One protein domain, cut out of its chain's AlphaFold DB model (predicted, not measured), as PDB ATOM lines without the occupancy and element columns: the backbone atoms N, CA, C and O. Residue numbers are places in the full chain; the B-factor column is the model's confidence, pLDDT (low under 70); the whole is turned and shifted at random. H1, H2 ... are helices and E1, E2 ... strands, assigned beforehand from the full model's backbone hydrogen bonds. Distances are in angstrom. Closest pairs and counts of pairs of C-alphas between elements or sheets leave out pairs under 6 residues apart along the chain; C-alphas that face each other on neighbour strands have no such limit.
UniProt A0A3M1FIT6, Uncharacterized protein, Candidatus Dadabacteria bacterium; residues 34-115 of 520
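AT A GLANCE: This is residues 34 to 115 of the 520 residues of an uncharacterized protein of Candidatus Dadabacteria bacterium (UniProt A0A3M1FIT6). A long helical hairpin, H1 and H2, has a small head at one end: a strongly twisted sheet of four short strands, with the last part of H2, residues 105 to 113, packed over one face. The 82 printed residues hold E1, E2, E3, E4, H1 and H2 in that order; the sheet runs E1 E2 E3 E4, antiparallel, and the class is mixed, helices and strands. The whole is only just compact, close to loose, with a radius of gyration of the C-alphas of 13.8 A, and elongated, spanning 43 by 24 by 21 A.

IN THESE COORDINATES: Pass residues 34 to 43 and find C-alpha 44 at (69.117, 60.190, 113.313), where E1, residues 44 to 47, begins. E2 is residues 50 to 54, E3 residues 59 to 65, 17.6 A long, and E4 residues 68 to 71. H1, residues 72 to 84, runs 18.5 A; H2, residues 89 to 113, runs 35.0 A to C-alpha 113 at (67.395, 49.949, 112.047).

HOW THE PARTS SIT: The strands form a meander, each the antiparallel neighbour of the one before: look at N 45 and O 52, 2.9 A, for E1 and E2, N 53 and O 60, 2.8 A, for E2 and E3, and N 70 and O 63, 2.8 A, for E3 and E4. H2 and the sheet make two layers, a helix on one face; its height over the sheet is 5.9 A, and the C-alphas of Trp 59 in E3 and Cys 113 are their closest, 5.6 A. It runs across the strands, at 80 degrees to E2 on the local plane, with a kink of 29 degrees near residue 107. H1 only grazes the sheet, with residues 72 to 75. H1 and H2 touch as a hairpin, at a shallow tilt of 15 degrees, opposite ways; their closest C-alphas, Ala 83 and Arg 92, are 4.9 A apart. Every O i to N i+4 pair is within hydrogen-bond range in H1, and 19 of 21 in H2.

THE WHOLE: The C-alphas farthest apart, Asp 42 and Ser 88, are 42.8 A apart. The printed part has no cut, and the links between named elements are tight. Look for pLDDT under 70 at residues 34 to 36, 39, 41 to 43 and 56 to 57; the mean of the printed part is 82.5.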
ATOM      1  N   LEU A  34      51.370  66.114 109.602       52.78
ATOM      2  CA  LEU A  34      52.699  65.506 109.614       52.78
ATOM      3  C   LEU A  34      53.687  66.540 110.140       52.78
ATOM      4  O   LEU A  34      54.639  66.894 109.456       52.78
ATOM      5  N   LYS A  35      53.480  67.048 111.357       62.50
ATOM      6  CA  LYS A  35      54.583  67.701 112.062       62.50
ATOM      7  C   LYS A  35      55.613  66.601 112.327       62.50
ATOM      8  O   LYS A  35      55.432  65.774 113.219       62.50
ATOM      9  N   GLY A  36      56.608  66.483 111.447       61.19
ATOM     10  CA  GLY A  36      57.743  65.600 111.679       61.19
ATOM     11  C   GLY A  36      58.359  65.927 113.041       61.19
ATOM     12  O   GLY A  36      58.229  67.047 113.537       61.19
ATOM     13  N   ILE A  37      58.968  64.936 113.670       73.44
ATOM     14  CA  ILE A  37      59.577  65.097 114.988       73.44
ATOM     15  C   ILE A  37      60.917  65.796 114.766       73.44
ATOM     16  O   ILE A  37      61.694  65.339 113.924       73.44
ATOM     17  N   LYS A  38      61.168  66.913 115.457       76.38
ATOM     18  CA  LYS A  38      62.522  67.471 115.529       76.38
ATOM     19  C   LYS A  38      63.312  66.513 116.420       76.38
ATOM     20  O   LYS A  38      62.949  66.326 117.576       76.38
ATOM     21  N   LEU A  39      64.268  65.814 115.827       68.00
ATOM     22  CA  LEU A  39      65.214  64.961 116.536       68.00
ATOM     23  C   LEU A  39      66.571  65.653 116.429       68.00
ATOM     24  O   LEU A  39      66.827  66.283 115.404       68.00
ATOM     25  N   ASN A  40      67.395  65.536 117.466       70.69
ATOM     26  CA  ASN A  40      68.804  65.907 117.372       70.69
ATOM     27  C   ASN A  40      69.490  65.021 116.322       70.69
ATOM     28  O   ASN A  40      69.031  63.898 116.077       70.69
ATOM     29  N   ASP A  41      70.562  65.517 115.710       66.62
ATOM     30  CA  ASP A  41      71.235  64.817 114.612       66.62
ATOM     31  C   ASP A  41      71.783  63.450 115.057       66.62
ATOM     32  O   ASP A  41      71.638  62.469 114.328       66.62
ATOM     33  N   ASP A  42      72.214  63.316 116.314       63.75
ATOM     34  CA  ASP A  42      72.696  62.050 116.900       63.75
ATOM     35  C   ASP A  42      71.595  60.989 117.072       63.75
ATOM     36  O   ASP A  42      71.847  59.782 117.136       63.75
ATOM     37  N   LEU A  43      70.334  61.430 117.100       68.00
ATOM     38  CA  LEU A  43      69.156  60.564 117.159       68.00
ATOM     39  C   LEU A  43      68.659  60.166 115.761       68.00
ATOM     40  O   LEU A  43      67.612  59.513 115.641       68.00
ATOM     41  N   ILE A  44      69.387  60.541 114.704       78.06
ATOM     42  CA  ILE A  44      69.117  60.190 113.313       78.06
ATOM     43  C   ILE A  44      70.353  59.512 112.719       78.06
ATOM     44  O   ILE A  44      71.373  60.131 112.465       78.06
ATOM     45  N   GLN A  45      70.230  58.235 112.367       80.75
ATOM     46  CA  GLN A  45      71.308  57.504 111.704       80.75
ATOM     47  C   GLN A  45      70.859  56.957 110.357       80.75
ATOM     48  O   GLN A  45      69.733  56.475 110.194       80.75
ATOM     49  N   SER A  46      71.756  57.000 109.374       80.50
ATOM     50  CA  SER A  46      71.536  56.399 108.061       80.50
ATOM     51  C   SER A  46      72.448  55.192 107.880       80.50
ATOM     52  O   SER A  46      73.664  55.315 107.901       80.50
ATOM     53  N   THR A  47      71.864  54.012 107.668       75.56
ATOM     54  CA  THR A  47      72.624  52.783 107.387       75.56
ATOM     55  C   THR A  47      72.126  52.120 106.114       75.56
ATOM     56  O   THR A  47      70.927  51.862 105.957       75.56
ATOM     57  N   LYS A  48      73.042  51.853 105.172       77.12
ATOM     58  CA  LYS A  48      72.753  51.179 103.891       77.12
ATOM     59  C   LYS A  48      71.505  51.755 103.191       77.12
ATOM     60  O   LYS A  48      70.581  51.008 102.836       77.12
ATOM     61  N   GLY A  49      71.438  53.090 103.102       80.50
ATOM     62  CA  GLY A  49      70.340  53.844 102.479       80.50
ATOM     63  C   GLY A  49      69.023  53.896 103.273       80.50
ATOM     64  O   GLY A  49      67.976  54.246 102.724       80.50
ATOM     65  N   VAL A  50      69.024  53.513 104.554       84.75
ATOM     66  CA  VAL A  50      67.854  53.593 105.440       84.75
ATOM     67  C   VAL A  50      68.110  54.592 106.553       84.75
ATOM     68  O   VAL A  50      68.927  54.336 107.428       84.75
ATOM     69  N   THR A  51      67.338  55.675 106.557       88.31
ATOM     70  CA  THR A  51      67.297  56.621 107.672       88.31
ATOM     71  C   THR A  51      66.425  56.079 108.802       88.31
ATOM     72  O   THR A  51      65.251  55.726 108.603       88.31
ATOM     73  N   CYS A  52      67.003  56.031 109.990       86.44
ATOM     74  CA  CYS A  52      66.405  55.572 111.228       86.44
ATOM     75  C   CYS A  52      66.431  56.729 112.230       86.44
ATOM     76  O   CYS A  52      67.421  57.440 112.316       86.44
ATOM     77  N   GLY A  53      65.337  56.923 112.958       82.00
ATOM     78  CA  GLY A  53      65.232  57.898 114.038       82.00
ATOM     79  C   GLY A  53      64.944  57.178 115.347       82.00
ATOM     80  O   GLY A  53      64.116  56.257 115.362       82.00
ATOM     81  N   TYR A  54      65.622  57.560 116.422       76.81
ATOM     82  CA  TYR A  54      65.413  56.982 117.744       76.81
ATOM     83  C   TYR A  54      64.205  57.649 118.415       76.81
ATOM     84  O   TYR A  54      64.207  58.845 118.687       76.81
ATOM     85  N   ILE A  55      63.109  56.901 118.590       72.81
ATOM     86  CA  ILE A  55      61.839  57.431 119.112       72.81
ATOM     87  C   ILE A  55      61.227  56.412 120.069       72.81
ATOM     88  O   ILE A  55      60.890  55.301 119.641       72.81
ATOM     89  N   GLY A  56      61.009  56.818 121.324       65.31
ATOM     90  CA  GLY A  56      60.411  55.970 122.363       65.31
ATOM     91  C   GLY A  56      61.267  54.735 122.643       65.31
ATOM     92  O   GLY A  56      60.804  53.613 122.434       65.31
ATOM     93  N   LYS A  57      62.541  54.963 122.993       62.09
ATOM     94  CA  LYS A  57      63.566  53.945 123.290       62.09
ATOM     95  C   LYS A  57      63.835  52.920 122.167       62.09
ATOM     96  O   LYS A  57      64.333  51.818 122.393       62.09
ATOM     97  N   ARG A  58      63.450  53.216 120.914       73.06
ATOM     98  CA  ARG A  58      63.574  52.279 119.778       73.06
ATOM     99  C   ARG A  58      63.944  52.991 118.480       73.06
ATOM    100  O   ARG A  58      63.316  53.978 118.100       73.06
ATOM    101  N   TRP A  59      64.866  52.401 117.715       79.75
ATOM    102  CA  TRP A  59      65.149  52.825 116.343       79.75
ATOM    103  C   TRP A  59      63.975  52.519 115.407       79.75
ATOM    104  O   TRP A  59      63.581  51.364 115.199       79.75
ATOM    105  N   GLN A  60      63.421  53.564 114.797       84.31
ATOM    106  CA  GLN A  60      62.312  53.468 113.856       84.31
ATOM    107  C   GLN A  60      62.751  53.925 112.465       84.31
ATOM    108  O   GLN A  60      63.366  54.976 112.340       84.31
ATOM    109  N   PRO A  61      62.407  53.204 111.386       90.56
ATOM    110  CA  PRO A  61      62.686  53.675 110.035       90.56
ATOM    111  C   PRO A  61      61.759  54.837 109.653       90.56
ATOM    112  O   PRO A  61      60.555  54.823 109.943       90.56
ATOM    113  N   GLY A  62      62.303  55.806 108.922       89.81
ATOM    114  CA  GLY A  62      61.551  56.967 108.454       89.81
ATOM    115  C   GLY A  62      62.227  57.693 107.300       89.81
ATOM    116  O   GLY A  62      62.934  57.084 106.492       89.81
ATOM    117  N   LYS A  63      61.937  58.989 107.189       88.50
ATOM    118  CA  LYS A  63      62.611  59.929 106.284       88.50
ATOM    119  C   LYS A  63      62.837  61.247 107.001       88.50
ATOM    120  O   LYS A  63      61.968  61.664 107.763       88.50
ATOM    121  N   VAL A  64      63.935  61.914 106.688       84.94
ATOM    122  CA  VAL A  64      64.157  63.305 107.082       84.94
ATOM    123  C   VAL A  64      63.704  64.209 105.945       84.94
ATOM    124  O   VAL A  64      63.961  63.928 104.775       84.94
ATOM    125  N   LYS A  65      62.954  65.261 106.271       84.62
ATOM    126  CA  LYS A  65      62.561  66.299 105.312       84.62
ATOM    127  C   LYS A  65      62.484  67.638 106.036       84.62
ATOM    128  O   LYS A  65      61.724  67.751 106.995       84.62
ATOM    129  N   LYS A  66      63.235  68.641 105.561       83.69
ATOM    130  CA  LYS A  66      63.319  69.979 106.180       83.69
ATOM    131  C   LYS A  66      63.664  69.909 107.685       83.69
ATOM    132  O   LYS A  66      62.900  70.404 108.507       83.69
ATOM    133  N   GLY A  67      64.725  69.176 108.041       76.88
ATOM    134  CA  GLY A  67      65.196  69.041 109.433       76.88
ATOM    135  C   GLY A  67      64.255  68.299 110.395       76.88
ATOM    136  O   GLY A  67      64.430  68.356 111.606       76.88
ATOM    137  N   LYS A  68      63.212  67.626 109.890       82.31
ATOM    138  CA  LYS A  68      62.264  66.865 110.717       82.31
ATOM    139  C   LYS A  68      62.215  65.407 110.295       82.31
ATOM    140  O   LYS A  68      62.197  65.102 109.099       82.31
ATOM    141  N   PHE A  69      62.120  64.510 111.270       83.88
ATOM    142  CA  PHE A  69      62.018  63.075 111.055       83.88
ATOM    143  C   PHE A  69      60.558  62.601 110.989       83.88
ATOM    144  O   PHE A  69      59.725  62.877 111.856       83.88
ATOM    145  N   TYR A  70      60.241  61.819 109.961       85.69
ATOM    146  CA  TYR A  70      58.908  61.287 109.694       85.69
ATOM    147  C   TYR A  70      58.920  59.762 109.813       85.69
ATOM    148  O   TYR A  70      59.256  59.055 108.859       85.69
ATOM    149  N   SER A  71      58.505  59.245 110.975       87.06
ATOM    150  CA  SER A  71      58.375  57.800 111.207       87.06
ATOM    151  C   SER A  71      57.335  57.176 110.271       87.06
ATOM    152  O   SER A  71      56.190  57.643 110.173       87.06
ATOM    153  N   TYR A  72      57.694  56.059 109.628       87.50
ATOM    154  CA  TYR A  72      56.741  55.301 108.816       87.50
ATOM    155  C   TYR A  72      55.564  54.776 109.644       87.50
ATOM    156  O   TYR A  72      54.447  54.738 109.129       87.50
ATOM    157  N   ALA A  73      55.768  54.459 110.929       84.06
ATOM    158  CA  ALA A  73      54.700  53.995 111.818       84.06
ATOM    159  C   ALA A  73      53.588  55.047 111.959       84.06
ATOM    160  O   ALA A  73      52.406  54.747 111.772       84.06
ATOM    161  N   LYS A  74      53.974  56.305 112.223       84.19
ATOM    162  CA  LYS A  74      53.030  57.429 112.321       84.19
ATOM    163  C   LYS A  74      52.327  57.674 110.981       84.19
ATOM    164  O   LYS A  74      51.110  57.859 110.950       84.19
ATOM    165  N   LYS A  75      53.052  57.585 109.856       85.00
ATOM    166  CA  LYS A  75      52.468  57.751 108.512       85.00
ATOM    167  C   LYS A  75      51.447  56.660 108.165       85.00
ATOM    168  O   LYS A  75      50.421  56.975 107.568       85.00
ATOM    169  N   ILE A  76      51.700  55.407 108.541       87.31
ATOM    170  CA  ILE A  76      50.770  54.286 108.329       87.31
ATOM    171  C   ILE A  76      49.485  54.506 109.132       87.31
ATOM    172  O   ILE A  76      48.405  54.475 108.541       87.31
ATOM    173  N   LYS A  77      49.593  54.825 110.433       87.12
ATOM    174  CA  LYS A  77      48.429  55.143 111.281       87.12
ATOM    175  C   LYS A  77      47.606  56.298 110.698       87.12
ATOM    176  O   LYS A  77      46.381  56.222 110.653       87.12
ATOM    177  N   PHE A  78      48.268  57.339 110.190       87.44
ATOM    178  CA  PHE A  78      47.599  58.459 109.525       87.44
ATOM    179  C   PHE A  78      46.827  58.027 108.269       87.44
ATOM    180  O   PHE A  78      45.663  58.389 108.107       87.44
ATOM    181  N   LEU A  79      47.444  57.232 107.386       87.38
ATOM    182  CA  LEU A  79      46.786  56.749 106.166       87.38
ATOM    183  C   LEU A  79      45.579  55.858 106.486       87.38
ATOM    184  O   LEU A  79      44.546  55.996 105.839       87.38
ATOM    185  N   GLN A  80      45.686  55.004 107.507       90.81
ATOM    186  CA  GLN A  80      44.583  54.166 107.981       90.81
ATOM    187  C   GLN A  80      43.437  55.005 108.560       90.81
ATOM    188  O   GLN A  80      42.288  54.812 108.165       90.81
ATOM    189  N   LYS A  81      43.731  55.987 109.429       91.75
ATOM    190  CA  LYS A  81      42.716  56.916 109.962       91.75
ATOM    191  C   LYS A  81      42.022  57.697 108.844       91.75
ATOM    192  O   LYS A  81      40.806  57.843 108.866       91.75
ATOM    193  N   ARG A  82      42.773  58.162 107.841       88.44
ATOM    194  CA  ARG A  82      42.210  58.878 106.688       88.44
ATOM    195  C   ARG A  82      41.343  57.971 105.817       88.44
ATOM    196  O   ARG A  82      40.282  58.401 105.391       88.44
ATOM    197  N   ALA A  83      41.758  56.725 105.592       90.75
ATOM    198  CA  ALA A  83      40.975  55.754 104.830       90.75
ATOM    199  C   ALA A  83      39.612  55.463 105.481       90.75
ATOM    200  O   ALA A  83      38.628  55.337 104.761       90.75
ATOM    201  N   LYS A  84      39.538  55.430 106.822       91.12
ATOM    202  CA  LYS A  84      38.272  55.267 107.562       91.12
ATOM    203  C   LYS A  84      37.283  56.424 107.353       91.12
ATOM    204  O   LYS A  84      36.088  56.203 107.450       91.12
ATOM    205  N   LYS A  85      37.769  57.635 107.057       90.81
ATOM    206  CA  LYS A  85      36.936  58.842 106.877       90.81
ATOM    207  C   LYS A  85      36.488  59.086 105.428       90.81
ATOM    208  O   LYS A  85      35.750  60.031 105.173       90.81
ATOM    209  N   ILE A  86      36.960  58.296 104.460       91.75
ATOM    210  CA  ILE A  86      36.640  58.488 103.038       91.75
ATOM    211  C   ILE A  86      35.474  57.583 102.636       91.75
ATOM    212  O   ILE A  86      35.585  56.365 102.737       91.75
ATOM    213  N   LYS A  87      34.406  58.189 102.098       87.81
ATOM    214  CA  LYS A  87      33.219  57.474 101.597       87.81
ATOM    215  C   LYS A  87      33.458  56.736 100.267       87.81
ATOM    216  O   LYS A  87      32.894  55.680 100.044       87.81
ATOM    217  N   SER A  88      34.325  57.260  99.394       93.88
ATOM    218  CA  SER A  88      34.640  56.638  98.094       93.88
ATOM    219  C   SER A  88      35.490  55.367  98.247       93.88
ATOM    220  O   SER A  88      36.632  55.428  98.721       93.88
ATOM    221  N   THR A  89      34.960  54.241  97.765       90.12
ATOM    222  CA  THR A  89      35.592  52.912  97.808       90.12
ATOM    223  C   THR A  89      36.966  52.900  97.137       90.12
ATOM    224  O   THR A  89      37.945  52.448  97.736       90.12
ATOM    225  N   ASP A  90      37.097  53.512  95.958       91.00
ATOM    226  CA  ASP A  90      38.366  53.576  95.224       91.00
ATOM    227  C   ASP A  90      39.438  54.394  95.944       91.00
ATOM    228  O   ASP A  90      40.601  53.985  96.047       91.00
ATOM    229  N   LYS A  91      39.064  55.558  96.486       87.75
ATOM    230  CA  LYS A  91      39.995  56.405  97.244       87.75
ATOM    231  C   LYS A  91      40.431  55.710  98.538       87.75
ATOM    232  O   LYS A  91      41.613  55.768  98.889       87.75
ATOM    233  N   ARG A  92      39.514  55.006  99.210       90.62
ATOM    234  CA  ARG A  92      39.812  54.176 100.388       90.62
ATOM    235  C   ARG A  92      40.783  53.044 100.037       90.62
ATOM    236  O   ARG A  92      41.815  52.921 100.701       90.62
ATOM    237  N   ARG A  93      40.530  52.291  98.957       91.44
ATOM    238  CA  ARG A  93      41.411  51.213  98.462       91.44
ATOM    239  C   ARG A  93      42.814  51.731  98.137       91.44
ATOM    240  O   ARG A  93      43.802  51.155  98.591       91.44
ATOM    241  N   LYS A  94      42.927  52.875  97.447       91.81
ATOM    242  CA  LYS A  94      44.223  53.515  97.132       91.81
ATOM    243  C   LYS A  94      45.019  53.890  98.392       91.81
ATOM    244  O   LYS A  94      46.229  53.653  98.441       91.81
ATOM    245  N   LEU A  95      44.372  54.436  99.426       88.25
ATOM    246  CA  LEU A  95      45.047  54.776 100.689       88.25
ATOM    247  C   LEU A  95      45.488  53.541 101.481       88.25
ATOM    248  O   LEU A  95      46.604  53.536 102.008       88.25
ATOM    249  N   LEU A  96      44.655  52.498 101.543       89.00
ATOM    250  CA  LEU A  96      44.996  51.242 102.216       89.00
ATOM    251  C   LEU A  96      46.153  50.526 101.514       89.00
ATOM    252  O   LEU A  96      47.110  50.136 102.182       89.00
ATOM    253  N   ASN A  97      46.154  50.475 100.179       91.25
ATOM    254  CA  ASN A  97      47.275  49.932  99.404       91.25
ATOM    255  C   ASN A  97      48.576  50.705  99.664       91.25
ATOM    256  O   ASN A  97      49.645  50.111  99.820       91.25
ATOM    257  N   LYS A  98      48.503  52.038  99.779       90.06
ATOM    258  CA  LYS A  98      49.663  52.869 100.132       90.06
ATOM    259  C   LYS A  98      50.163  52.589 101.554       90.06
ATOM    260  O   LYS A  98      51.372  52.517 101.765       90.06
ATOM    261  N   ALA A  99      49.255  52.405 102.515       87.94
ATOM    262  CA  ALA A  99      49.598  52.029 103.886       87.94
ATOM    263  C   ALA A  99      50.236  50.630 103.951       87.94
ATOM    264  O   ALA A  99      51.236  50.447 104.641       87.94
ATOM    265  N   PHE A 100      49.713  49.672 103.185       91.06
ATOM    266  CA  PHE A 100      50.235  48.310 103.097       91.06
ATOM    267  C   PHE A 100      51.650  48.269 102.501       91.06
ATOM    268  O   PHE A 100      52.559  47.711 103.120       91.06
ATOM    269  N   LYS A 101      51.886  48.957 101.374       90.06
ATOM    270  CA  LYS A 101      53.231  49.102 100.783       90.06
ATOM    271  C   LYS A 101      54.221  49.739 101.767       90.06
ATOM    272  O   LYS A 101      55.352  49.272 101.899       90.06
ATOM    273  N   LEU A 102      53.792  50.764 102.512       87.81
ATOM    274  CA  LEU A 102      54.611  51.376 103.567       87.81
ATOM    275  C   LEU A 102      54.879  50.423 104.737       87.81
ATOM    276  O   LEU A 102      55.994  50.420 105.248       87.81
ATOM    277  N   LYS A 103      53.909  49.595 105.141       89.25
ATOM    278  CA  LYS A 103      54.075  48.582 106.198       89.25
ATOM    279  C   LYS A 103      55.092  47.513 105.791       89.25
ATOM    280  O   LYS A 103      55.962  47.163 106.589       89.25
ATOM    281  N   LEU A 104      55.052  47.055 104.538       87.56
ATOM    282  CA  LEU A 104      56.057  46.149 103.969       87.56
ATOM    283  C   LEU A 104      57.454  46.786 103.955       87.56
ATOM    284  O   LEU A 104      58.416  46.186 104.441       87.56
ATOM    285  N   ALA A 105      57.561  48.029 103.474       82.62
ATOM    286  CA  ALA A 105      58.818  48.777 103.488       82.62
ATOM    287  C   ALA A 105      59.345  48.981 104.918       82.62
ATOM    288  O   ALA A 105      60.536  48.795 105.170       82.62
ATOM    289  N   GLN A 106      58.465  49.296 105.873       88.06
ATOM    290  CA  GLN A 106      58.800  49.421 107.287       88.06
ATOM    291  C   GLN A 106      59.325  48.097 107.850       88.06
ATOM    292  O   GLN A 106      60.362  48.109 108.503       88.06
ATOM    293  N   LYS A 107      58.673  46.956 107.576       87.44
ATOM    294  CA  LYS A 107      59.108  45.630 108.056       87.44
ATOM    295  C   LYS A 107      60.512  45.283 107.545       87.44
ATOM    296  O   LYS A 107      61.362  44.887 108.339       87.44
ATOM    297  N   ARG A 108      60.780  45.518 106.253       84.88
ATOM    298  CA  ARG A 108      62.109  45.309 105.640       84.88
ATOM    299  C   ARG A 108      63.179  46.215 106.262       84.88
ATOM    300  O   ARG A 108      64.271  45.758 106.583       84.88
ATOM    301  N   ARG A 109      62.856  47.492 106.484       85.94
ATOM    302  CA  ARG A 109      63.789  48.499 107.023       85.94
ATOM    303  C   ARG A 109      63.991  48.402 108.537       85.94
ATOM    304  O   ARG A 109      65.073  48.709 109.017       85.94
ATOM    305  N   LYS A 110      63.001  47.909 109.288       82.94
ATOM    306  CA  LYS A 110      63.077  47.721 110.747       82.94
ATOM    307  C   LYS A 110      64.193  46.750 111.131       82.94
ATOM    308  O   LYS A 110      64.870  46.997 112.116       82.94
ATOM    309  N   LYS A 111      64.431  45.695 110.336       80.62
ATOM    310  CA  LYS A 111      65.577  44.790 110.542       80.62
ATOM    311  C   LYS A 111      66.920  45.525 110.445       80.62
ATOM    312  O   LYS A 111      67.814  45.224 111.218       80.62
ATOM    313  N   LYS A 112      67.042  46.497 109.533       81.50
ATOM    314  CA  LYS A 112      68.253  47.317 109.374       81.50
ATOM    315  C   LYS A 112      68.418  48.305 110.534       81.50
ATOM    316  O   LYS A 112      69.469  48.321 111.151       81.50
ATOM    317  N   CYS A 113      67.357  49.024 110.907       77.06
ATOM    318  CA  CYS A 113      67.395  49.949 112.047       77.06
ATOM    319  C   CYS A 113      67.626  49.251 113.400       77.06
ATOM    320  O   CYS A 113      68.205  49.844 114.295       77.06
ATOM    321  N   LYS A 114      67.200  47.989 113.565       74.12
ATOM    322  CA  LYS A 114      67.456  47.200 114.785       74.12
ATOM    323  C   LYS A 114      68.935  46.867 115.016       74.12
ATOM    324  O   LYS A 114      69.274  46.514 116.139       74.12
ATOM    325  N   LYS A 115      69.758  46.914 113.961       70.38
ATOM    326  CA  LYS A 115      71.206  46.661 114.020       70.38
ATOM    327  C   LYS A 115      72.013  47.910 114.374       70.38
ATOM    328  O   LYS A 115      73.220  47.801 114.525       70.38
TER     329      LYS A 115